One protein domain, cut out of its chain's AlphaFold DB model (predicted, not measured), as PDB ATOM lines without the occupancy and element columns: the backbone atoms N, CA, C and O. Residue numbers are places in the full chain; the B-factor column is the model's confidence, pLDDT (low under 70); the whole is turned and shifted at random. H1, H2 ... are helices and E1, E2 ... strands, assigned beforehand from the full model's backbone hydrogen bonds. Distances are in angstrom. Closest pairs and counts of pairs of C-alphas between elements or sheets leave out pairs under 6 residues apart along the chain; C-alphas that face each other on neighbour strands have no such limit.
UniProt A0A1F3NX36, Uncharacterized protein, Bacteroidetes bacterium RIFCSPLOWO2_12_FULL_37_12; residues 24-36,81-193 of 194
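Overview. This is residues 24 to 36 and 81 to 193 of the 194 residues of an uncharacterized protein of Bacteroidetes bacterium RIFCSPLOWO2_12_FULL_37_12 (UniProt A0A1F3NX36). Two antiparallel sheets make a sandwich that is only partly face to face: a larger, twisted wall of E2, E3, E4, E5 and E6, and a smaller sheet of E1, E9, E8 and E7 whose edge strand E7 runs nearest to E4 and E5. E2 lies far out at one edge of the larger sheet, the short helix H1 lies off both sheets before it, and the short helix H2 follows E9 and grazes the larger sheet near E6. The printed part has 126 residues with two named helices and nine named strands, in the order E1 H1 E2 E3 E4 E5 E6 E7 E8 E9 H2, and its class is mostly strand. The sheets run in the orders E2, E3, E4, E5, E6 and E1, E9, E8, E7. The whole is compact, with a radius of gyration of the C-alphas of 14.6 A, and rounded, with spans of 41 by 32 by 30 A.

Along the chain. In the larger sheet, E4 holds residues 111 to 119 and is 23.1 A from first to last C-alpha, and E5 holds residues 128 to 136, over 22.7 A. Beside them are E3, residues 98 to 103, over 15.9 A, and E6, residues 142 to 148, over 19.8 A. E2 is short, residues 93 to 95. In the smaller sheet, E7 is residues 154 to 161, over 20.7 A, E8 is residues 165 to 171, over 19.2 A, and E9 is residues 181 to 186, over 16.4 A. E1, residues 28 to 31, begins at C-alpha 28 (-46.625, 31.761, 41.348). H1 is residues 81 to 84. H2 is residues 187 to 191 and ends at C-alpha 191 (-38.274, 46.582, 44.592).

Arrangement. E2 to E6 form a meander, each strand the antiparallel neighbour of the one before, with E2 and E6 as edge strands. In the hairpin of E4 and E5, N 115 is within hydrogen-bond range of O 133, at 2.8 A. In the hairpin of E3 and E4, N 101 and O 116 are 2.9 A apart. E2 and E3 pair through N 98 and O 95, at 2.9 A, and E5 and E6 through N 143 and O 134, at 2.8 A. E7, E8 and E9 form a second meander; N 167 and O 159 are 2.9 A apart between E8 and E7, and N 185 and O 166 are 2.8 A apart between E9 and E8. E1 is the antiparallel neighbour of E9, at 170 degrees, with N 30 and O 182 at 2.8 A. The parts of the sandwich, two sheets face to face, that face each other are 9.9 A centre to centre. The closest C-alphas of E5 and E7 are those of His 130 and Ile 155, 7.0 A apart. E3 and E7 are near each other, with 6 pairs of C-alphas within 10 A. H2 only grazes the larger sheet, with residues 187 to 191; its O i to N i+4 pair is within hydrogen-bond range, while H1 is too short for such a pair. H1 is on neither sheet.

Size, cuts and confidence. The two C-alphas farthest apart, those of Gln 35 and Asp 139, are 43.5 A apart. Residues 37 to 80 are not printed, and C-alphas 36 and 81 are 17.2 A apart across the cut. Of the links that are printed whole, none is long. The mean pLDDT of the printed part is 75.8; 40 residues are under 70, among them residues 81 to 100, 119 to 126 and 174 to 179.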
ATOM      1  N   ARG A  24     -37.790  31.752  41.860       89.12
ATOM      2  CA  ARG A  24     -38.321  32.010  43.224       89.12
ATOM      3  C   ARG A  24     -38.789  33.455  43.467       89.12
ATOM      4  O   ARG A  24     -39.303  33.753  44.537       89.12
ATOM      5  N   ASN A  25     -38.512  34.381  42.546       92.62
ATOM      6  CA  ASN A  25     -39.057  35.738  42.612       92.62
ATOM      7  C   ASN A  25     -40.472  35.828  42.032       92.62
ATOM      8  O   ASN A  25     -41.109  36.862  42.213       92.62
ATOM      9  N   LEU A  26     -40.930  34.790  41.329       93.31
ATOM     10  CA  LEU A  26     -42.301  34.699  40.851       93.31
ATOM     11  C   LEU A  26     -43.210  34.359  42.033       93.31
ATOM     12  O   LEU A  26     -42.886  33.472  42.823       93.31
ATOM     13  N   SER A  27     -44.331  35.065  42.147       93.19
ATOM     14  CA  SER A  27     -45.332  34.834  43.197       93.19
ATOM     15  C   SER A  27     -46.000  33.472  43.018       93.19
ATOM     16  O   SER A  27     -46.243  32.758  43.982       93.19
ATOM     17  N   TRP A  28     -46.233  33.096  41.765       93.94
ATOM     18  CA  TRP A  28     -46.625  31.761  41.348       93.94
ATOM     19  C   TRP A  28     -46.136  31.523  39.923       93.94
ATOM     20  O   TRP A  28     -45.697  32.449  39.226       93.94
ATOM     21  N   ARG A  29     -46.205  30.262  39.499       91.56
ATOM     22  CA  ARG A  29     -45.836  29.842  38.156       91.56
ATOM     23  C   ARG A  29     -46.736  28.708  37.688       91.56
ATOM     24  O   ARG A  29     -46.835  27.699  38.381       91.56
ATOM     25  N   TYR A  30     -47.302  28.870  36.503       88.69
ATOM     26  CA  TYR A  30     -47.958  27.808  35.756       88.69
ATOM     27  C   TYR A  30     -46.984  27.274  34.704       88.69
ATOM     28  O   TYR A  30     -46.298  28.050  34.032       88.69
ATOM     29  N   ILE A  31     -46.890  25.953  34.600       84.31
ATOM     30  CA  ILE A  31     -46.109  25.276  33.569       84.31
ATOM     31  C   ILE A  31     -47.115  24.511  32.742       84.31
ATOM     32  O   ILE A  31     -47.799  23.640  33.279       84.31
ATOM     33  N   ASP A  32     -47.187  24.844  31.463       72.56
ATOM     34  CA  ASP A  32     -47.938  24.027  30.541       72.56
ATOM     35  C   ASP A  32     -47.017  22.980  29.911       72.56
ATOM     36  O   ASP A  32     -45.902  23.289  29.488       72.56
ATOM     37  N   ASN A  33     -47.479  21.731  29.881       64.81
ATOM     38  CA  ASN A  33     -46.757  20.623  29.257       64.81
ATOM     39  C   ASN A  33     -47.213  20.385  27.803       64.81
ATOM     40  O   ASN A  33     -46.877  19.343  27.233       64.81
ATOM     41  N   LEU A  34     -48.023  21.271  27.207       59.22
ATOM     42  CA  LEU A  34     -48.645  21.017  25.910       59.22
ATOM     43  C   LEU A  34     -47.851  21.612  24.743       59.22
ATOM     44  O   LEU A  34     -47.136  22.605  24.833       59.22
ATOM     45  N   GLN A  35     -48.024  20.968  23.591       61.97
ATOM     46  CA  GLN A  35     -47.285  21.179  22.343       61.97
ATOM     47  C   GLN A  35     -47.747  22.405  21.533       61.97
ATOM     48  O   GLN A  35     -47.560  22.449  20.311       61.97
ATOM     49  N   TYR A  36     -48.391  23.383  22.163       67.94
ATOM     50  CA  TYR A  36     -49.009  24.501  21.457       67.94
ATOM     51  C   TYR A  36     -48.264  25.805  21.719       67.94
ATOM     52  O   TYR A  36     -47.681  26.019  22.779       67.94
ATOM     53  N   LEU A  81     -53.170  40.242  20.588       41.38
ATOM     54  CA  LEU A  81     -52.394  41.378  21.056       41.38
ATOM     55  C   LEU A  81     -51.137  41.509  20.196       41.38
ATOM     56  O   LEU A  81     -50.491  42.532  20.259       41.38
ATOM     57  N   ARG A  82     -50.833  40.555  19.300       40.00
ATOM     58  CA  ARG A  82     -49.908  40.756  18.181       40.00
ATOM     59  C   ARG A  82     -50.415  41.700  17.091       40.00
ATOM     60  O   ARG A  82     -49.610  42.489  16.612       40.00
ATOM     61  N   ASP A  83     -51.711  41.717  16.781       35.56
ATOM     62  CA  ASP A  83     -52.321  42.760  15.941       35.56
ATOM     63  C   ASP A  83     -52.535  44.056  16.748       35.56
ATOM     64  O   ASP A  83     -52.701  45.120  16.169       35.56
ATOM     65  N   GLY A  84     -52.454  43.983  18.086       31.81
ATOM     66  CA  GLY A  84     -52.318  45.109  19.025       31.81
ATOM     67  C   GLY A  84     -50.872  45.557  19.319       31.81
ATOM     68  O   GLY A  84     -50.663  46.652  19.825       31.81
ATOM     69  N   LEU A  85     -49.874  44.740  18.967       38.75
ATOM     70  CA  LEU A  85     -48.443  45.063  18.868       38.75
ATOM     71  C   LEU A  85     -48.089  45.486  17.425       38.75
ATOM     72  O   LEU A  85     -46.956  45.864  17.118       38.75
ATOM     73  N   MET A  86     -49.066  45.378  16.524       33.97
ATOM     74  CA  MET A  86     -49.121  46.022  15.217       33.97
ATOM     75  C   MET A  86     -50.335  46.958  15.106       33.97
ATOM     76  O   MET A  86     -50.674  47.381  14.002       33.97
ATOM     77  N   SER A  87     -50.960  47.335  16.232       33.81
ATOM     78  CA  SER A  87     -51.757  48.555  16.253       33.81
ATOM     79  C   SER A  87     -50.763  49.704  16.316       33.81
ATOM     80  O   SER A  87     -49.635  49.556  16.793       33.81
ATOM     81  N   THR A  88     -51.157  50.833  15.762       36.00
ATOM     82  CA  THR A  88     -50.348  52.005  15.419       36.00
ATOM     83  C   THR A  88     -49.439  52.585  16.520       36.00
ATOM     84  O   THR A  88     -48.662  53.485  16.217       36.00
ATOM     85  N   ASP A  89     -49.449  52.050  17.746       39.22
ATOM     86  CA  ASP A  89     -48.822  52.657  18.921       39.22
ATOM     87  C   ASP A  89     -47.679  51.860  19.583       39.22
ATOM     88  O   ASP A  89     -46.990  52.418  20.442       39.22
ATOM     89  N   SER A  90     -47.374  50.607  19.215       39.47
ATOM     90  CA  SER A  90     -46.169  49.928  19.743       39.47
ATOM     91  C   SER A  90     -44.974  50.041  18.792       39.47
ATOM     92  O   SER A  90     -44.815  49.274  17.842       39.47
ATOM     93  N   LEU A  91     -44.072  50.982  19.077       42.78
ATOM     94  CA  LEU A  91     -42.814  51.125  18.341       42.78
ATOM     95  C   LEU A  91     -41.795  50.054  18.764       42.78
ATOM     96  O   LEU A  91     -41.239  50.085  19.869       42.78
ATOM     97  N   ARG A  92     -41.507  49.118  17.850       45.09
ATOM     98  CA  ARG A  92     -40.388  48.172  17.956       45.09
ATOM     99  C   ARG A  92     -39.120  48.828  17.415       45.09
ATOM    100  O   ARG A  92     -38.958  48.980  16.207       45.09
ATOM    101  N   TYR A  93     -38.190  49.187  18.297       39.81
ATOM    102  CA  TYR A  93     -36.903  49.746  17.878       39.81
ATOM    103  C   TYR A  93     -35.835  48.652  17.803       39.81
ATOM    104  O   TYR A  93     -35.557  47.962  18.789       39.81
ATOM    105  N   PHE A  94     -35.195  48.527  16.640       42.00
ATOM    106  CA  PHE A  94     -34.007  47.696  16.458       42.00
ATOM    107  C   PHE A  94     -32.754  48.536  16.703       42.00
ATOM    108  O   PHE A  94     -32.224  49.177  15.799       42.00
ATOM    109  N   VAL A  95     -32.240  48.522  17.932       43.72
ATOM    110  CA  VAL A  95     -30.953  49.167  18.231       43.72
ATOM    111  C   VAL A  95     -29.850  48.123  18.060       43.72
ATOM    112  O   VAL A  95     -29.646  47.279  18.931       43.72
ATOM    113  N   LYS A  96     -29.176  48.144  16.898       40.81
ATOM    114  CA  LYS A  96     -27.941  47.392  16.567       40.81
ATOM    115  C   LYS A  96     -27.858  45.947  17.125       40.81
ATOM    116  O   LYS A  96     -26.818  45.567  17.649       40.81
ATOM    117  N   ARG A  97     -28.904  45.118  16.935       52.31
ATOM    118  CA  ARG A  97     -29.044  43.696  17.385       52.31
ATOM    119  C   ARG A  97     -29.722  43.466  18.751       52.31
ATOM    120  O   ARG A  97     -29.655  42.365  19.290       52.31
ATOM    121  N   ARG A  98     -30.411  44.463  19.317       55.84
ATOM    122  CA  ARG A  98     -31.333  44.288  20.460       55.84
ATOM    123  C   ARG A  98     -32.755  44.620  20.033       55.84
ATOM    124  O   ARG A  98     -32.961  45.618  19.341       55.84
ATOM    125  N   THR A  99     -33.711  43.798  20.459       62.84
ATOM    126  CA  THR A  99     -35.129  44.114  20.264       62.84
ATOM    127  C   THR A  99     -35.651  44.814  21.513       62.84
ATOM    128  O   THR A  99     -35.557  44.263  22.611       62.84
ATOM    129  N   LEU A 100     -36.168  46.029  21.329       60.22
ATOM    130  CA  LEU A 100     -36.853  46.814  22.349       60.22
ATOM    131  C   LEU A 100     -38.358  46.802  22.063       60.22
ATOM    132  O   LEU A 100     -38.775  47.234  20.988       60.22
ATOM    133  N   TYR A 101     -39.143  46.361  23.040       71.31
ATOM    134  CA  TYR A 101     -40.600  46.457  23.044       71.31
ATOM    135  C   TYR A 101     -41.015  47.479  24.095       71.31
ATOM    136  O   TYR A 101     -40.609  47.363  25.252       71.31
ATOM    137  N   THR A 102     -41.799  48.479  23.699       68.25
ATOM    138  CA  THR A 102     -42.442  49.397  24.647       68.25
ATOM    139  C   THR A 102     -43.844  48.880  24.925       68.25
ATOM    140  O   THR A 102     -44.589  48.626  23.982       68.25
ATOM    141  N   ILE A 103     -44.180  48.714  26.200       77.31
ATOM    142  CA  ILE A 103     -45.494  48.245  26.636       77.31
ATOM    143  C   ILE A 103     -46.228  49.416  27.262       77.31
ATOM    144  O   ILE A 103     -45.765  50.009  28.241       77.31
ATOM    145  N   HIS A 104     -47.376  49.738  26.679       70.06
ATOM    146  CA  HIS A 104     -48.265  50.751  27.218       70.06
ATOM    147  C   HIS A 104     -48.976  50.211  28.447       70.06
ATOM    148  O   HIS A 104     -49.398  49.058  28.507       70.06
ATOM    149  N   THR A 105     -49.069  51.061  29.455       78.56
ATOM    150  CA  THR A 105     -49.633  50.725  30.756       78.56
ATOM    151  C   THR A 105     -50.831  51.624  30.991       78.56
ATOM    152  O   THR A 105     -50.739  52.826  30.738       78.56
ATOM    153  N   ASN A 106     -51.925  51.074  31.509       79.31
ATOM    154  CA  ASN A 106     -53.085  51.871  31.894       79.31
ATOM    155  C   ASN A 106     -52.780  52.789  33.104       79.31
ATOM    156  O   ASN A 106     -51.675  52.805  33.664       79.31
ATOM    157  N   GLU A 107     -53.767  53.590  33.505       80.06
ATOM    158  CA  GLU A 107     -53.620  54.521  34.627       80.06
ATOM    159  C   GLU A 107     -53.398  53.806  35.965       80.06
ATOM    160  O   GLU A 107     -52.554  54.249  36.748       80.06
ATOM    161  N   GLU A 108     -54.057  52.665  36.178       87.88
ATOM    162  CA  GLU A 108     -53.989  51.876  37.416       87.88
ATOM    163  C   GLU A 108     -52.595  51.302  37.695       87.88
ATOM    164  O   GLU A 108     -52.187  51.182  38.853       87.88
ATOM    165  N   PHE A 109     -51.837  50.965  36.650       91.00
ATOM    166  CA  PHE A 109     -50.500  50.412  36.809       91.00
ATOM    167  C   PHE A 109     -49.547  51.463  37.387       91.00
ATOM    168  O   PHE A 109     -49.313  52.507  36.783       91.00
ATOM    169  N   GLY A 110     -48.941  51.203  38.548       92.25
ATOM    170  CA  GLY A 110     -48.132  52.169  39.308       92.25
ATOM    171  C   GLY A 110     -46.792  52.563  38.671       92.25
ATOM    172  O   GLY A 110     -45.986  53.265  39.291       92.25
ATOM    173  N   TYR A 111     -46.532  52.121  37.442       91.88
ATOM    174  CA  TYR A 111     -45.291  52.329  36.708       91.88
ATOM    175  C   TYR A 111     -45.567  52.862  35.298       91.88
ATOM    176  O   TYR A 111     -46.648  52.688  34.750       91.88
ATOM    177  N   THR A 112     -44.581  53.534  34.717       90.19
ATOM    178  CA  THR A 112     -44.595  54.093  33.361       90.19
ATOM    179  C   THR A 112     -43.316  53.703  32.623       90.19
ATOM    180  O   THR A 112     -42.352  53.234  33.238       90.19
ATOM    181  N   ASN A 113     -43.280  53.917  31.306       87.44
ATOM    182  CA  ASN A 113     -42.138  53.603  30.446       87.44
ATOM    183  C   ASN A 113     -41.676  52.145  30.579       87.44
ATOM    184  O   ASN A 113     -40.470  51.884  30.576       87.44
ATOM    185  N   LEU A 114     -42.618  51.206  30.727       88.06
ATOM    186  CA  LEU A 114     -42.293  49.790  30.777       88.06
ATOM    187  C   LEU A 114     -41.766  49.352  29.409       88.06
ATOM    188  O   LEU A 114     -42.450  49.456  28.393       88.06
ATOM    189  N   LYS A 115     -40.530  48.861  29.383       88.94
ATOM    190  CA  LYS A 115     -39.898  48.364  28.164       88.94
ATOM    191  C   LYS A 115     -39.270  47.008  28.411       88.94
ATOM    192  O   LYS A 115     -38.508  46.872  29.365       88.94
ATOM    193  N   LEU A 116     -39.534  46.045  27.535       86.06
ATOM    194  CA  LEU A 116     -38.840  44.762  27.488       86.06
ATOM    195  C   LEU A 116     -37.692  44.845  26.485       86.06
ATOM    196  O   LEU A 116     -37.878  45.203  25.323       86.06
ATOM    197  N   ILE A 117     -36.491  44.504  26.942       84.50
ATOM    198  CA  ILE A 117     -35.278  44.518  26.135       84.50
ATOM    199  C   ILE A 117     -34.691  43.120  26.108       84.50
ATOM    200  O   ILE A 117     -34.356  42.547  27.147       84.50
ATOM    201  N   SER A 118     -34.522  42.613  24.892       78.12
ATOM    202  CA  SER A 118     -34.015  41.273  24.624       78.12
ATOM    203  C   SER A 118     -32.733  41.354  23.797       78.12
ATOM    204  O   SER A 118     -32.690  42.016  22.753       78.12
ATOM    205  N   ALA A 119     -31.681  40.686  24.270       69.62
ATOM    206  CA  ALA A 119     -30.454  40.479  23.508       69.62
ATOM    207  C   ALA A 119     -30.645  39.391  22.432       69.62
ATOM    208  O   ALA A 119     -31.476  38.493  22.592       69.62
ATOM    209  N   ASP A 120     -29.871  39.476  21.343       62.84
ATOM    210  CA  ASP A 120     -29.879  38.484  20.259       62.84
ATOM    211  C   ASP A 120     -29.619  37.062  20.815       62.84
ATOM    212  O   ASP A 120     -28.628  36.868  21.529       62.84
ATOM    213  N   PRO A 121     -30.463  36.063  20.477       57.56
ATOM    214  CA  PRO A 121     -30.298  34.664  20.884       57.56
ATOM    215  C   PRO A 121     -28.909  34.071  20.640       57.56
ATOM    216  O   PRO A 121     -28.461  33.191  21.377       57.56
ATOM    217  N   ARG A 122     -28.218  34.546  19.600       58.06
ATOM    218  CA  ARG A 122     -26.912  34.032  19.175       58.06
ATOM    219  C   ARG A 122     -25.775  34.475  20.096       58.06
ATOM    220  O   ARG A 122     -24.686  33.909  20.029       58.06
ATOM    221  N   TYR A 123     -26.004  35.448  20.980       57.28
ATOM    222  CA  TYR A 123     -25.007  35.909  21.943       57.28
ATOM    223  C   TYR A 123     -24.972  34.982  23.171       57.28
ATOM    224  O   TYR A 123     -25.704  35.146  24.146       57.28
ATOM    225  N   ARG A 124     -24.111  33.956  23.114       54.66
ATOM    226  CA  ARG A 124     -24.058  32.873  24.114       54.66
ATOM    227  C   ARG A 124     -23.403  33.252  25.454       54.66
ATOM    228  O   ARG A 124     -23.603  32.521  26.419       54.66
ATOM    229  N   GLY A 125     -22.683  34.376  25.540       59.47
ATOM    230  CA  GLY A 125     -21.838  34.729  26.695       59.47
ATOM    231  C   GLY A 125     -22.493  35.511  27.846       59.47
ATOM    232  O   GLY A 125     -21.878  35.636  28.901       59.47
ATOM    233  N   GLU A 126     -23.712  36.047  27.696       67.25
ATOM    234  CA  GLU A 126     -24.340  36.847  28.763       67.25
ATOM    235  C   GLU A 126     -25.245  36.011  29.690       67.25
ATOM    236  O   GLU A 126     -26.174  35.332  29.255       67.25
ATOM    237  N   ASN A 127     -25.029  36.135  31.007       75.62
ATOM    238  CA  ASN A 127     -25.849  35.497  32.054       75.62
ATOM    239  C   ASN A 127     -27.268  36.088  32.192       75.62
ATOM    240  O   ASN A 127     -28.097  35.553  32.935       75.62
ATOM    241  N   TYR A 128     -27.546  37.202  31.513       75.19
ATOM    242  CA  TYR A 128     -28.828  37.902  31.515       75.19
ATOM    243  C   TYR A 128     -29.180  38.268  30.079       75.19
ATOM    244  O   TYR A 128     -28.528  39.122  29.491       75.19
ATOM    245  N   ARG A 129     -30.205  37.626  29.521       76.50
ATOM    246  CA  ARG A 129     -30.592  37.801  28.113       76.50
ATOM    247  C   ARG A 129     -31.752  38.777  27.928       76.50
ATOM    248  O   ARG A 129     -31.861  39.426  26.889       76.50
ATOM    249  N   HIS A 130     -32.569  38.919  28.967       86.25
ATOM    250  CA  HIS A 130     -33.735  39.787  28.985       86.25
ATOM    251  C   HIS A 130     -33.679  40.733  30.179       86.25
ATOM    252  O   HIS A 130     -33.180  40.389  31.259       86.25
ATOM    253  N   PHE A 131     -34.203  41.937  29.994       89.31
ATOM    254  CA  PHE A 131     -34.434  42.871  31.082       89.31
ATOM    255  C   PHE A 131     -35.625  43.767  30.793       89.31
ATOM    256  O   PHE A 131     -35.867  44.126  29.646       89.31
ATOM    257  N   ILE A 132     -36.322  44.161  31.853       90.88
ATOM    258  CA  ILE A 132     -37.315  45.228  31.784       90.88
ATOM    259  C   ILE A 132     -36.751  46.505  32.392       90.88
ATOM    260  O   ILE A 132     -36.009  46.458  33.378       90.88
ATOM    261  N   THR A 133     -37.090  47.641  31.797       91.38
ATOM    262  CA  THR A 133     -36.875  48.973  32.374       91.38
ATOM    263  C   THR A 133     -38.220  49.638  32.592       91.38
ATOM    264  O   THR A 133     -39.102  49.482  31.754       91.38
ATOM    265  N   LEU A 134     -38.378  50.353  33.698       92.56
ATOM    266  CA  LEU A 134     -39.617  51.039  34.068       92.56
ATOM    267  C   LEU A 134     -39.320  52.181  35.044       92.56
ATOM    268  O   LEU A 134     -38.291  52.172  35.722       92.56
ATOM    269  N   LYS A 135     -40.235  53.145  35.142       92.50
ATOM    270  CA  LYS A 135     -40.195  54.220  36.141       92.50
ATOM    271  C   LYS A 135     -41.425  54.146  37.030       92.50
ATOM    272  O   LYS A 135     -42.523  53.943  36.523       92.50
ATOM    273  N   ARG A 136     -41.276  54.299  38.342       92.06
ATOM    274  CA  ARG A 136     -42.439  54.347  39.244       92.06
ATOM    275  C   ARG A 136     -43.132  55.702  39.110       92.06
ATOM    276  O   ARG A 136     -42.462  56.727  39.106       92.06
ATOM    277  N   LYS A 137     -44.463  55.723  39.001       91.38
ATOM    278  CA  LYS A 137     -45.225  56.965  38.777       91.38
ATOM    279  C   LYS A 137     -45.090  57.963  39.936       91.38
ATOM    280  O   LYS A 137     -45.040  59.158  39.688       91.38
ATOM    281  N   SER A 138     -44.991  57.479  41.176       90.06
ATOM    282  CA  SER A 138     -44.993  58.328  42.377       90.06
ATOM    283  C   SER A 138     -43.738  59.186  42.561       90.06
ATOM    284  O   SER A 138     -43.825  60.268  43.124       90.06
ATOM    285  N   ASP A 139     -42.569  58.691  42.149       89.38
ATOM    286  CA  ASP A 139     -41.267  59.332  42.399       89.38
ATOM    287  C   ASP A 139     -40.385  59.419  41.138       89.38
ATOM    288  O   ASP A 139     -39.246  59.874  41.205       89.38
ATOM    289  N   LEU A 140     -40.900  58.962  39.990       89.00
ATOM    290  CA  LEU A 140     -40.204  58.855  38.702       89.00
ATOM    291  C   LEU A 140     -38.881  58.076  38.755       89.00
ATOM    292  O   LEU A 140     -38.107  58.108  37.790       89.00
ATOM    293  N   LYS A 141     -38.629  57.331  39.838       89.75
ATOM    294  CA  LYS A 141     -37.396  56.571  40.017       89.75
ATOM    295  C   LYS A 141     -37.319  55.473  38.969       89.75
ATOM    296  O   LYS A 141     -38.295  54.762  38.725       89.75
ATOM    297  N   GLU A 142     -36.152  55.339  38.348       91.19
ATOM    298  CA  GLU A 142     -35.917  54.348  37.303       91.19
ATOM    299  C   GLU A 142     -35.424  53.020  37.880       91.19
ATOM    300  O   GLU A 142     -34.530  52.961  38.735       91.19
ATOM    301  N   PHE A 143     -35.999  51.940  37.362       91.88
ATOM    302  CA  PHE A 143     -35.717  50.575  37.761       91.88
ATOM    303  C   PHE A 143     -35.398  49.722  36.539       91.88
ATOM    304  O   PHE A 143     -36.041  49.820  35.492       91.88
ATOM    305  N   LYS A 144     -34.433  48.820  36.711       92.50
ATOM    306  CA  LYS A 144     -34.082  47.794  35.736       92.50
ATOM    307  C   LYS A 144     -34.139  46.426  36.392       92.50
ATOM    308  O   LYS A 144     -33.415  46.171  37.349       92.50
ATOM    309  N   ILE A 145     -34.931  45.514  35.847       92.06
ATOM    310  CA  ILE A 145     -35.015  44.130  36.321       92.06
ATOM    311  C   ILE A 145     -34.388  43.227  35.263       92.06
ATOM    312  O   ILE A 145     -34.840  43.189  34.123       92.06
ATOM    313  N   LYS A 146     -33.317  42.522  35.630       91.62
ATOM    314  CA  LYS A 146     -32.585  41.585  34.774       91.62
ATOM    315  C   LYS A 146     -33.018  40.149  35.062       91.62
ATOM    316  O   LYS A 146     -32.947  39.696  36.208       91.62
ATOM    317  N   PHE A 147     -33.366  39.418  34.013       90.75
ATOM    318  CA  PHE A 147     -33.774  38.019  34.085       90.75
ATOM    319  C   PHE A 147     -32.574  37.112  33.849       90.75
ATOM    320  O   PHE A 147     -31.874  37.241  32.840       90.75
ATOM    321  N   ARG A 148     -32.292  36.221  34.803       88.50
ATOM    322  CA  ARG A 148     -31.170  35.287  34.675       88.50
ATOM    323  C   ARG A 148     -31.483  34.254  33.593       88.50
ATOM    324  O   ARG A 148     -32.457  33.516  33.719       88.50
ATOM    325  N   LYS A 149     -30.613  34.177  32.585       84.50
ATOM    326  CA  LYS A 149     -30.769  33.348  31.380       84.50
ATOM    327  C   LYS A 149     -31.125  31.890  31.700       84.50
ATOM    328  O   LYS A 149     -32.118  31.399  31.200       84.50
ATOM    329  N   ALA A 150     -30.407  31.264  32.639       83.56
ATOM    330  CA  ALA A 150     -30.636  29.875  33.062       83.56
ATOM    331  C   ALA A 150     -32.068  29.558  33.551       83.56
ATOM    332  O   ALA A 150     -32.421  28.397  33.717       83.56
ATOM    333  N   PHE A 151     -32.874  30.579  33.846       87.06
ATOM    334  CA  PHE A 151     -34.253  30.430  34.309       87.06
ATOM    335  C   PHE A 151     -35.288  31.033  33.356       87.06
ATOM    336  O   PHE A 151     -36.460  30.682  33.453       87.06
ATOM    337  N   PHE A 152     -34.852  31.935  32.479       86.81
ATOM    338  CA  PHE A 152     -35.664  32.721  31.555       86.81
ATOM    339  C   PHE A 152     -34.885  32.820  30.240       86.81
ATOM    340  O   PHE A 152     -34.326  33.869  29.908       86.81
ATOM    341  N   GLU A 153     -34.755  31.690  29.553       83.19
ATOM    342  CA  GLU A 153     -33.963  31.577  28.330       83.19
ATOM    343  C   GLU A 153     -34.570  32.426  27.210       83.19
ATOM    344  O   GLU A 153     -33.837  33.073  26.461       83.19
ATOM    345  N   SER A 154     -35.903  32.457  27.140       81.75
ATOM    346  CA  SER A 154     -36.674  33.347  26.270       81.75
ATOM    347  C   SER A 154     -37.830  33.974  27.045       81.75
ATOM    348  O   SER A 154     -38.512  33.271  27.784       81.75
ATOM    349  N   ILE A 155     -38.071  35.275  26.870       83.62
ATOM    350  CA  ILE A 155     -39.311  35.950  27.292       83.62
ATOM    351  C   ILE A 155     -40.081  36.322  26.031       83.62
ATOM    352  O   ILE A 155     -39.537  37.022  25.172       83.62
ATOM    353  N   TYR A 156     -41.311  35.826  25.929       79.75
ATOM    354  CA  TYR A 156     -42.165  35.990  24.755       79.75
ATOM    355  C   TYR A 156     -43.079  37.197  24.893       79.75
ATOM    356  O   TYR A 156     -43.197  37.967  23.942       79.75
ATOM    357  N   ASP A 157     -43.664  37.375  26.077       79.69
ATOM    358  CA  ASP A 157     -44.615  38.446  26.332       79.69
ATOM    359  C   ASP A 157     -44.633  38.858  27.809       79.69
ATOM    360  O   ASP A 157     -44.265  38.072  28.694       79.69
ATOM    361  N   ILE A 158     -45.055  40.098  28.064       85.62
ATOM    362  CA  ILE A 158     -45.342  40.616  29.398       85.62
ATOM    363  C   ILE A 158     -46.602  41.485  29.405       85.62
ATOM    364  O   ILE A 158     -46.722  42.430  28.631       85.62
ATOM    365  N   ILE A 159     -47.499  41.222  30.356       85.94
ATOM    366  CA  ILE A 159     -48.751  41.969  30.524       85.94
ATOM    367  C   ILE A 159     -48.756  42.657  31.897       85.94
ATOM    368  O   ILE A 159     -48.715  41.972  32.925       85.94
ATOM    369  N   PRO A 160     -48.801  44.002  31.949       88.94
ATOM    370  CA  PRO A 160     -49.037  44.746  33.181       88.94
ATOM    371  C   PRO A 160     -50.417  44.426  33.751       88.94
ATOM    372  O   PRO A 160     -51.406  44.382  33.020       88.94
ATOM    373  N   ARG A 161     -50.502  44.248  35.067       85.94
ATOM    374  CA  ARG A 161     -51.751  43.945  35.755       85.94
ATOM    375  C   ARG A 161     -51.849  44.644  37.107       85.94
ATOM    376  O   ARG A 161     -50.927  44.605  37.924       85.94
ATOM    377  N   GLY A 162     -53.029  45.206  37.372       87.06
ATOM    378  CA  GLY A 162     -53.324  45.877  38.635       87.06
ATOM    379  C   GLY A 162     -52.327  47.001  38.905       87.06
ATOM    380  O   GLY A 162     -51.847  47.645  37.979       87.06
ATOM    381  N   SER A 163     -51.974  47.214  40.171       90.88
ATOM    382  CA  SER A 163     -51.098  48.324  40.558       90.88
ATOM    383  C   SER A 163     -49.602  48.035  40.414       90.88
ATOM    384  O   SER A 163     -48.810  48.970  40.289       90.88
ATOM    385  N   SER A 164     -49.171  46.768  40.444       93.25
ATOM    386  CA  SER A 164     -47.737  46.442  40.451       93.25
ATOM    387  C   SER A 164     -47.354  45.090  39.872       93.25
ATOM    388  O   SER A 164     -46.178  44.727  39.950       93.25
ATOM    389  N   ASP A 165     -48.304  44.324  39.354       93.00
ATOM    390  CA  ASP A 165     -48.020  42.968  38.913       93.00
ATOM    391  C   ASP A 165     -47.720  42.937  37.417       93.00
ATOM    392  O   ASP A 165     -48.288  43.684  36.626       93.00
ATOM    393  N   ILE A 166     -46.799  42.070  37.018       92.75
ATOM    394  CA  ILE A 166     -46.531  41.763  35.618       92.75
ATOM    395  C   ILE A 166     -46.703  40.262  35.440       92.75
ATOM    396  O   ILE A 166     -46.039  39.472  36.113       92.75
ATOM    397  N   ILE A 167     -47.569  39.871  34.513       91.44
ATOM    398  CA  ILE A 167     -47.647  38.499  34.014       91.44
ATOM    399  C   ILE A 167     -46.563  38.345  32.951       91.44
ATOM    400  O   ILE A 167     -46.414  39.215  32.099       91.44
ATOM    401  N   ILE A 168     -45.789  37.268  33.016       90.38
ATOM    402  CA  ILE A 168     -44.660  37.028  32.115       90.38
ATOM    403  C   ILE A 168     -44.830  35.657  31.485       90.38
ATOM    404  O   ILE A 168     -44.900  34.670  32.216       90.38
ATOM    405  N   GLN A 169     -44.823  35.604  30.154       87.94
ATOM    406  CA  GLN A 169     -44.732  34.370  29.379       87.94
ATOM    407  C   GLN A 169     -43.276  34.141  28.967       87.94
ATOM    408  O   GLN A 169     -42.637  35.006  28.357       87.94
ATOM    409  N   PHE A 170     -42.722  32.984  29.312       87.12
ATOM    410  CA  PHE A 170     -41.307  32.687  29.104       87.12
ATOM    411  C   PHE A 170     -41.054  31.194  28.871       87.12
ATOM    412  O   PHE A 170     -41.922  30.361  29.093       87.12
ATOM    413  N   SER A 171     -39.843  30.850  28.441       84.62
ATOM    414  CA  SER A 171     -39.334  29.476  28.449       84.62
ATOM    415  C   SER A 171     -38.026  29.415  29.224       84.62
ATOM    416  O   SER A 171     -37.207  30.338  29.161       84.62
ATOM    417  N   SER A 172     -37.813  28.326  29.960       82.19
ATOM    418  CA  SER A 172     -36.526  28.038  30.601       82.19
ATOM    419  C   SER A 172     -35.581  27.186  29.755       82.19
ATOM    420  O   SER A 172     -34.438  26.983  30.160       82.19
ATOM    421  N   SER A 173     -36.020  26.733  28.579       74.25
ATOM    422  CA  SER A 173     -35.234  25.903  27.661       74.25
ATOM    423  C   SER A 173     -34.947  26.625  26.345       74.25
ATOM    424  O   SER A 173     -35.769  27.413  25.879       74.25
ATOM    425  N   MET A 174     -33.797  26.337  25.725       62.25
ATOM    426  CA  MET A 174     -33.424  26.915  24.423       62.25
ATOM    427  C   MET A 174     -34.269  26.374  23.263       62.25
ATOM    428  O   MET A 174     -34.446  27.088  22.278       62.25
ATOM    429  N   ASP A 175     -34.796  25.152  23.387       50.38
ATOM    430  CA  ASP A 175     -35.066  24.312  22.213       50.38
ATOM    431  C   ASP A 175     -36.532  23.991  21.935       50.38
ATOM    432  O   ASP A 175     -36.827  23.206  21.036       50.38
ATOM    433  N   THR A 176     -37.490  24.602  22.628       52.75
ATOM    434  CA  THR A 176     -38.894  24.274  22.364       52.75
ATOM    435  C   THR A 176     -39.808  25.474  22.505       52.75
ATOM    436  O   THR A 176     -40.046  25.959  23.609       52.75
ATOM    437  N   LEU A 177     -40.439  25.850  21.389       53.62
ATOM    438  CA  LEU A 177     -41.701  26.604  21.375       53.62
ATOM    439  C   LEU A 177     -42.816  25.902  22.189       53.62
ATOM    440  O   LEU A 177     -43.838  26.519  22.461       53.62
ATOM    441  N   TYR A 178     -42.582  24.642  22.576       58.31
ATOM    442  CA  TYR A 178     -43.485  23.701  23.237       58.31
ATOM    443  C   TYR A 178     -43.380  23.641  24.772       58.31
ATOM    444  O   TYR A 178     -44.105  22.873  25.383       58.31
ATOM    445  N   HIS A 179     -42.478  24.400  25.405       67.50
ATOM    446  CA  HIS A 179     -42.417  24.495  26.872       67.50
ATOM    447  C   HIS A 179     -42.557  25.955  27.281       67.50
ATOM    448  O   HIS A 179     -41.563  26.681  27.435       67.50
ATOM    449  N   GLN A 180     -43.812  26.383  27.394       78.38
ATOM    450  CA  GLN A 180     -44.175  27.734  27.788       78.38
ATOM    451  C   GLN A 180     -44.574  27.753  29.262       78.38
ATOM    452  O   GLN A 180     -45.401  26.979  29.739       78.38
ATOM    453  N   GLU A 181     -43.946  28.657  29.998       88.00
ATOM    454  CA  GLU A 181     -44.223  28.930  31.397       88.00
ATOM    455  C   GLU A 181     -44.871  30.312  31.498       88.00
ATOM    456  O   GLU A 181     -44.473  31.253  30.803       88.00
ATOM    457  N   ILE A 182     -45.827  30.457  32.415       90.25
ATOM    458  CA  ILE A 182     -46.310  31.767  32.852       90.25
ATOM    459  C   ILE A 182     -45.962  31.954  34.312       90.25
ATOM    460  O   ILE A 182     -46.146  31.056  35.133       90.25
ATOM    461  N   GLY A 183     -45.501  33.147  34.660       92.69
ATOM    462  CA  GLY A 183     -45.323  33.542  36.047       92.69
ATOM    463  C   GLY A 183     -45.891  34.917  36.336       92.69
ATOM    464  O   GLY A 183     -45.963  35.772  35.454       92.69
ATOM    465  N   LEU A 184     -46.230  35.137  37.604       94.56
ATOM    466  CA  LEU A 184     -46.588  36.455  38.116       94.56
ATOM    467  C   LEU A 184     -45.413  37.080  38.850       94.56
ATOM    468  O   LEU A 184     -44.880  36.518  39.808       94.56
ATOM    469  N   LEU A 185     -45.051  38.283  38.440       94.88
ATOM    470  CA  LEU A 185     -44.005  39.082  39.041       94.88
ATOM    471  C   LEU A 185     -44.625  40.274  39.776       94.88
ATOM    472  O   LEU A 185     -45.144  41.182  39.136       94.88
ATOM    473  N   ASN A 186     -44.525  40.320  41.106       94.06
ATOM    474  CA  ASN A 186     -44.939  41.500  41.867       94.06
ATOM    475  C   ASN A 186     -43.766  42.488  41.977       94.06
ATOM    476  O   ASN A 186     -42.790  42.251  42.700       94.06
ATOM    477  N   LEU A 187     -43.848  43.607  41.251       93.12
ATOM    478  CA  LEU A 187     -42.778  44.606  41.199       93.12
ATOM    479  C   LEU A 187     -42.515  45.238  42.563       93.12
ATOM    480  O   LEU A 187     -41.359  45.443  42.930       93.12
ATOM    481  N   ASN A 188     -43.566  45.501  43.342       91.31
ATOM    482  CA  ASN A 188     -43.423  46.087  44.669       91.31
ATOM    483  C   ASN A 188     -42.645  45.155  45.604       91.31
ATOM    484  O   ASN A 188     -41.752  45.619  46.307       91.31
ATOM    485  N   ALA A 189     -42.910  43.849  45.576       90.94
ATOM    486  CA  ALA A 189     -42.185  42.862  46.373       90.94
ATOM    487  C   ALA A 189     -40.708  42.743  45.963       90.94
ATOM    488  O   ALA A 189     -39.841  42.521  46.807       90.94
ATOM    489  N   ILE A 190     -40.394  42.905  44.676       89.56
ATOM    490  CA  ILE A 190     -39.009  42.863  44.180       89.56
ATOM    491  C   ILE A 190     -38.257  44.131  44.554       89.56
ATOM    492  O   ILE A 190     -37.107  44.058  44.986       89.56
ATOM    493  N   ILE A 191     -38.906  45.282  44.402       84.94
ATOM    494  CA  ILE A 191     -38.274  46.582  44.592       84.94
ATOM    495  C   ILE A 191     -38.148  46.929  46.085       84.94
ATOM    496  O   ILE A 191     -37.161  47.564  46.451       84.94
ATOM    497  N   LYS A 192     -39.070  46.458  46.945       77.50
ATOM    498  CA  LYS A 192     -39.020  46.602  48.418       77.50
ATOM    499  C   LYS A 192     -38.025  45.672  49.122       77.50
ATOM    500  O   LYS A 192     -37.762  45.882  50.295       77.50
ATOM    501  N   LYS A 193     -37.480  44.640  48.466       59.56
ATOM    502  CA  LYS A 193     -36.535  43.674  49.080       59.56
ATOM    503  C   LYS A 193     -35.155  44.272  49.445       59.56
ATOM    504  O   LYS A 193     -34.190  43.522  49.585       59.56
TER     505      LYS A 193